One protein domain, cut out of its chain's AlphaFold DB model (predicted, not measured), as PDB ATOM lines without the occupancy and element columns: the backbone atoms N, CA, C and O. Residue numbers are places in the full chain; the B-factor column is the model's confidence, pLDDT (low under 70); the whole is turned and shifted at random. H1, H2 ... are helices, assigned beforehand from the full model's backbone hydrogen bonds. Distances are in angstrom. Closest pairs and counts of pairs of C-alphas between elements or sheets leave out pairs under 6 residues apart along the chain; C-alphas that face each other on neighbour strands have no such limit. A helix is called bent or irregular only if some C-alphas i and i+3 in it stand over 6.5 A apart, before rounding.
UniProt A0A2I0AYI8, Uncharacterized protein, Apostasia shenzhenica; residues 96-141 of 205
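AT A GLANCE: This is residues 96 to 141 of the 205 residues of an uncharacterized protein of Apostasia shenzhenica (UniProt A0A2I0AYI8). What shape does a first look show? The model is a thin, extended zigzag of two helices, H1 and H2, one following the other along the longest axis and pointing nearly the same way. Between them residues 114 to 121 make a sideways step, and after H2 residues 137 to 141 make a tail. What is it made of, and how large is it? The printed part has 46 residues with two named helices, H1 then H2, and no named strand, and its class is all helix. It is extended, with a radius of gyration of the C-alphas of 16.7 A and spans of 54 by 23 by 6 A.

IN THESE COORDINATES: Where is the longest helix? H1 is residues 96 to 113, 25.5 A from first to last C-alpha, beginning at C-alpha 96 at (-10.281, 37.081, 55.235). Where is the other? H2 is residues 122 to 136, 20.9 A long from first to last C-alpha, ending at C-alpha 136 at (-31.629, 10.268, 22.782).

HOW THE PARTS SIT: How does H1 stand to H2? They are apart, with no C-alpha of the one within 8 A of the other. Their N-to-C directions are (-0.20, -0.73, -0.66) for H1 and (0.01, -0.76, -0.66) for H2. What joins them? Eight residues make a short link. Are the helix backbones well formed? In H1 and H2 every O i to N i+4 pair is within hydrogen-bond range, and neither helix is bent.

THE WHOLE: How far does it reach? The two C-alphas farthest apart are those of Asp 96 and Val 141, at 56.4 A. Which residues stand free? Residues 96 to 107, 121 to 127 and 129 to 141 stand free. Is there a cut, and where is confidence low? The printed part has no cut; its mean pLDDT is 75.8, and residues 96 to 119 are under 70.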
ATOM      1  N   ASP A  96      -9.056  37.869  55.419       65.56
ATOM      2  CA  ASP A  96     -10.281  37.081  55.235       65.56
ATOM      3  C   ASP A  96     -10.736  37.102  53.776       65.56
ATOM      4  O   ASP A  96     -11.114  36.075  53.213       65.56
ATOM      5  N   LEU A  97     -10.627  38.262  53.123       65.00
ATOM      6  CA  LEU A  97     -10.899  38.408  51.690       65.00
ATOM      7  C   LEU A  97      -9.938  37.574  50.838       65.00
ATOM      8  O   LEU A  97     -10.362  36.956  49.861       65.00
ATOM      9  N   GLN A  98      -8.661  37.505  51.223       66.19
ATOM     10  CA  GLN A  98      -7.697  36.630  50.560       66.19
ATOM     11  C   GLN A  98      -8.043  35.154  50.782       66.19
ATOM     12  O   GLN A  98      -8.110  34.406  49.811       66.19
ATOM     13  N   ILE A  99      -8.338  34.732  52.016       68.69
ATOM     14  CA  ILE A  99      -8.719  33.347  52.342       68.69
ATOM     15  C   ILE A  99      -9.979  32.926  51.571       68.69
ATOM     16  O   ILE A  99     -10.013  31.839  50.989       68.69
ATOM     17  N   LEU A 100     -10.994  33.789  51.503       66.19
ATOM     18  CA  LEU A 100     -12.210  33.546  50.725       66.19
ATOM     19  C   LEU A 100     -11.930  33.504  49.217       66.19
ATOM     20  O   LEU A 100     -12.483  32.648  48.526       66.19
ATOM     21  N   GLY A 101     -11.039  34.362  48.713       65.56
ATOM     22  CA  GLY A 101     -10.590  34.346  47.319       65.56
ATOM     23  C   GLY A 101      -9.868  33.049  46.948       65.56
ATOM     24  O   GLY A 101     -10.202  32.418  45.944       65.56
ATOM     25  N   TYR A 102      -8.950  32.585  47.801       63.34
ATOM     26  CA  TYR A 102      -8.272  31.298  47.629       63.34
ATOM     27  C   TYR A 102      -9.260  30.131  47.703       63.34
ATOM     28  O   TYR A 102      -9.220  29.238  46.858       63.34
ATOM     29  N   ARG A 103     -10.200  30.143  48.656       61.12
ATOM     30  CA  ARG A 103     -11.224  29.093  48.783       61.12
ATOM     31  C   ARG A 103     -12.166  29.059  47.576       61.12
ATOM     32  O   ARG A 103     -12.488  27.975  47.094       61.12
ATOM     33  N   GLY A 104     -12.554  30.223  47.057       63.03
ATOM     34  CA  GLY A 104     -13.375  30.358  45.852       63.03
ATOM     35  C   GLY A 104     -12.676  29.816  44.606       63.03
ATOM     36  O   GLY A 104     -13.262  29.017  43.877       63.03
ATOM     37  N   GLN A 105     -11.398  30.156  44.417       64.88
ATOM     38  CA  GLN A 105     -10.599  29.664  43.292       64.88
ATOM     39  C   GLN A 105     -10.416  28.139  43.341       64.88
ATOM     40  O   GLN A 105     -10.523  27.465  42.318       64.88
ATOM     41  N   GLN A 106     -10.183  27.563  44.524       61.62
ATOM     42  CA  GLN A 106     -10.073  26.107  44.658       61.62
ATOM     43  C   GLN A 106     -11.414  25.405  44.416       61.62
ATOM     44  O   GLN A 106     -11.451  24.374  43.747       61.62
ATOM     45  N   GLN A 107     -12.523  25.978  44.891       65.38
ATOM     46  CA  GLN A 107     -13.856  25.427  44.645       65.38
ATOM     47  C   GLN A 107     -14.213  25.441  43.152       65.38
ATOM     48  O   GLN A 107     -14.798  24.484  42.651       65.38
ATOM     49  N   GLU A 108     -13.832  26.486  42.421       65.19
ATOM     50  CA  GLU A 108     -14.051  26.582  40.975       65.19
ATOM     51  C   GLU A 108     -13.229  25.545  40.196       65.19
ATOM     52  O   GLU A 108     -13.743  24.904  39.276       65.19
ATOM     53  N   ARG A 109     -11.987  25.288  40.629       69.25
ATOM     54  CA  ARG A 109     -11.147  24.209  40.083       69.25
ATOM     55  C   ARG A 109     -11.749  22.831  40.333       69.25
ATOM     56  O   ARG A 109     -11.744  22.005  39.425       69.25
ATOM     57  N   VAL A 110     -12.294  22.592  41.527       69.75
ATOM     58  CA  VAL A 110     -13.009  21.346  41.841       69.75
ATOM     59  C   VAL A 110     -14.246  21.218  40.956       69.75
ATOM     60  O   VAL A 110     -14.390  20.202  40.288       69.75
ATOM     61  N   ASN A 111     -15.080  22.255  40.862       68.62
ATOM     62  CA  ASN A 111     -16.293  22.250  40.039       68.62
ATOM     63  C   ASN A 111     -15.989  21.974  38.557       68.62
ATOM     64  O   ASN A 111     -16.680  21.179  37.921       68.62
ATOM     65  N   SER A 112     -14.913  22.566  38.031       66.88
ATOM     66  CA  SER A 112     -14.406  22.284  36.686       66.88
ATOM     67  C   SER A 112     -13.941  20.830  36.540       66.88
ATOM     68  O   SER A 112     -14.336  20.158  35.587       66.88
ATOM     69  N   ALA A 113     -13.170  20.316  37.504       61.72
ATOM     70  CA  ALA A 113     -12.645  18.952  37.480       61.72
ATOM     71  C   ALA A 113     -13.738  17.876  37.601       61.72
ATOM     72  O   ALA A 113     -13.629  16.827  36.973       61.72
ATOM     73  N   VAL A 114     -14.809  18.134  38.363       68.50
ATOM     74  CA  VAL A 114     -15.950  17.211  38.502       68.50
ATOM     75  C   VAL A 114     -17.072  17.467  37.486       68.50
ATOM     76  O   VAL A 114     -18.133  16.854  37.568       68.50
ATOM     77  N   GLY A 115     -16.866  18.370  36.519       62.03
ATOM     78  CA  GLY A 115     -17.862  18.696  35.491       62.03
ATOM     79  C   GLY A 115     -19.151  19.316  36.046       62.03
ATOM     80  O   GLY A 115     -20.166  19.382  35.342       62.03
ATOM     81  N   LEU A 116     -19.125  19.780  37.299       65.38
ATOM     82  CA  LEU A 116     -20.200  20.548  37.906       65.38
ATOM     83  C   LEU A 116     -20.148  21.943  37.298       65.38
ATOM     84  O   LEU A 116     -19.450  22.836  37.766       65.38
ATOM     85  N   CYS A 117     -20.868  22.092  36.191       58.53
ATOM     86  CA  CYS A 117     -20.982  23.347  35.478       58.53
ATOM     87  C   CYS A 117     -21.403  24.452  36.451       58.53
ATOM     88  O   CYS A 117     -22.436  24.366  37.126       58.53
ATOM     89  N   SER A 118     -20.539  25.455  36.541       60.66
ATOM     90  CA  SER A 118     -20.682  26.641  37.365       60.66
ATOM     91  C   SER A 118     -22.069  27.234  37.130       60.66
ATOM     92  O   SER A 118     -22.360  27.713  36.043       60.66
ATOM     93  N   ARG A 119     -22.936  27.155  38.146       65.56
ATOM     94  CA  ARG A 119     -24.230  27.855  38.217       65.56
ATOM     95  C   ARG A 119     -25.069  27.784  36.928       65.56
ATOM     96  O   ARG A 119     -25.502  28.812  36.429       65.56
ATOM     97  N   ILE A 120     -25.352  26.580  36.426       75.06
ATOM     98  CA  ILE A 120     -26.429  26.416  35.435       75.06
ATOM     99  C   ILE A 120     -27.739  26.870  36.091       75.06
ATOM    100  O   ILE A 120     -28.145  26.302  37.115       75.06
ATOM    101  N   THR A 121     -28.395  27.871  35.509       78.62
ATOM    102  CA  THR A 121     -29.729  28.306  35.941       78.62
ATOM    103  C   THR A 121     -30.739  27.157  35.784       78.62
ATOM    104  O   THR A 121     -30.553  26.266  34.950       78.62
ATOM    105  N   PRO A 122     -31.826  27.104  36.573       78.56
ATOM    106  CA  PRO A 122     -32.822  26.038  36.423       78.56
ATOM    107  C   PRO A 122     -33.378  25.944  34.993       78.56
ATOM    108  O   PRO A 122     -33.656  24.840  34.526       78.56
ATOM    109  N   GLU A 123     -33.461  27.063  34.273       82.75
ATOM    110  CA  GLU A 123     -33.930  27.099  32.885       82.75
ATOM    111  C   GLU A 123     -32.920  26.500  31.901       82.75
ATOM    112  O   GLU A 123     -33.274  25.623  31.115       82.75
ATOM    113  N   GLU A 124     -31.635  26.841  32.010       85.88
ATOM    114  CA  GLU A 124     -30.585  26.203  31.198       85.88
ATOM    115  C   GLU A 124     -30.470  24.697  31.491       85.88
ATOM    116  O   GLU A 124     -30.145  23.897  30.606       85.88
ATOM    117  N   ARG A 125     -30.772  24.272  32.727       86.44
ATOM    118  CA  ARG A 125     -30.829  22.850  33.094       86.44
ATOM    119  C   ARG A 125     -31.989  22.150  32.393       86.44
ATOM    120  O   ARG A 125     -31.770  21.080  31.822       86.44
ATOM    121  N   LYS A 126     -33.189  22.739  32.408       89.69
ATOM    122  CA  LYS A 126     -34.360  22.214  31.682       89.69
ATOM    123  C   LYS A 126     -34.083  22.131  30.184       89.69
ATOM    124  O   LYS A 126     -34.332  21.089  29.584       89.69
ATOM    125  N   GLU A 127     -33.491  23.167  29.594       92.75
ATOM    126  CA  GLU A 127     -33.132  23.178  28.173       92.75
ATOM    127  C   GLU A 127     -32.101  22.087  27.842       92.75
ATOM    128  O   GLU A 127     -32.245  21.347  26.866       92.75
ATOM    129  N   LYS A 128     -31.072  21.916  28.683       90.75
ATOM    130  CA  LYS A 128     -30.078  20.845  28.523       90.75
ATOM    131  C   LYS A 128     -30.713  19.458  28.602       90.75
ATOM    132  O   LYS A 128     -30.350  18.600  27.797       90.75
ATOM    133  N   ILE A 129     -31.644  19.247  29.533       92.12
ATOM    134  CA  ILE A 129     -32.404  17.995  29.640       92.12
ATOM    135  C   ILE A 129     -33.231  17.785  28.372       92.12
ATOM    136  O   ILE A 129     -33.101  16.743  27.745       92.12
ATOM    137  N   HIS A 130     -33.999  18.783  27.938       93.69
ATOM    138  CA  HIS A 130     -34.837  18.685  26.745       93.69
ATOM    139  C   HIS A 130     -34.024  18.371  25.479       93.69
ATOM    140  O   HIS A 130     -34.341  17.424  24.760       93.69
ATOM    141  N   ARG A 131     -32.918  19.091  25.237       92.00
ATOM    142  CA  ARG A 131     -32.009  18.811  24.111       92.00
ATOM    143  C   ARG A 131     -31.423  17.402  24.180       92.00
ATOM    144  O   ARG A 131     -31.274  16.764  23.140       92.00
ATOM    145  N   LYS A 132     -31.098  16.911  25.382       93.88
ATOM    146  CA  LYS A 132     -30.613  15.541  25.580       93.88
ATOM    147  C   LYS A 132     -31.705  14.519  25.258       93.88
ATOM    148  O   LYS A 132     -31.460  13.636  24.449       93.88
ATOM    149  N   THR A 133     -32.912  14.687  25.793       90.50
ATOM    150  CA  THR A 133     -34.054  13.804  25.512       90.50
ATOM    151  C   THR A 133     -34.361  13.740  24.015       90.50
ATOM    152  O   THR A 133     -34.515  12.650  23.472       90.50
ATOM    153  N   LEU A 134     -34.368  14.886  23.322       88.25
ATOM    154  CA  LEU A 134     -34.533  14.932  21.864       88.25
ATOM    155  C   LEU A 134     -33.380  14.258  21.113       88.25
ATOM    156  O   LEU A 134     -33.586  13.697  20.044       88.25
ATOM    157  N   ALA A 135     -32.150  14.323  21.618       88.88
ATOM    158  CA  ALA A 135     -31.020  13.636  21.004       88.88
ATOM    159  C   ALA A 135     -31.051  12.117  21.251       88.88
ATOM    160  O   ALA A 135     -30.559  11.359  20.411       88.88
ATOM    161  N   ASP A 136     -31.590  11.676  22.383       86.81
ATOM    162  CA  ASP A 136     -31.629  10.268  22.782       86.81
ATOM    163  C   ASP A 136     -32.776   9.512  22.095       86.81
ATOM    164  O   ASP A 136     -32.592   8.359  21.714       86.81
ATOM    165  N   SER A 137     -33.920  10.164  21.847       89.56
ATOM    166  CA  SER A 137     -35.067   9.550  21.158       89.56
ATOM    167  C   SER A 137     -34.927   9.456  19.632       89.56
ATOM    168  O   SER A 137     -35.718   8.778  18.978       89.56
ATOM    169  N   ARG A 138     -33.933  10.121  19.032       88.12
ATOM    170  CA  ARG A 138     -33.707  10.090  17.577       88.12
ATOM    171  C   ARG A 138     -33.141   8.737  17.120       88.12
ATOM    172  O   ARG A 138     -32.221   8.227  17.763       88.12
ATOM    173  N   PRO A 139     -33.571   8.204  15.959       88.88
ATOM    174  CA  PRO A 139     -33.028   6.963  15.415       88.88
ATOM    175  C   PRO A 139     -31.532   7.103  15.112       88.88
ATOM    176  O   PRO A 139     -31.084   8.070  14.483       88.88
ATOM    177  N   ARG A 140     -30.739   6.127  15.567       90.75
ATOM    178  CA  ARG A 140     -29.286   6.072  15.363       90.75
ATOM    179  C   ARG A 140     -28.885   4.741  14.732       90.75
ATOM    180  O   ARG A 140     -29.281   3.689  15.212       90.75
ATOM    181  N   VAL A 141     -28.014   4.781  13.728       82.88
ATOM    182  CA  VAL A 141     -27.332   3.608  13.165       82.88
ATOM    183  C   VAL A 141     -25.858   3.704  13.538       82.88
ATOM    184  O   VAL A 141     -25.185   4.678  13.197       82.88
TER     185      VAL A 141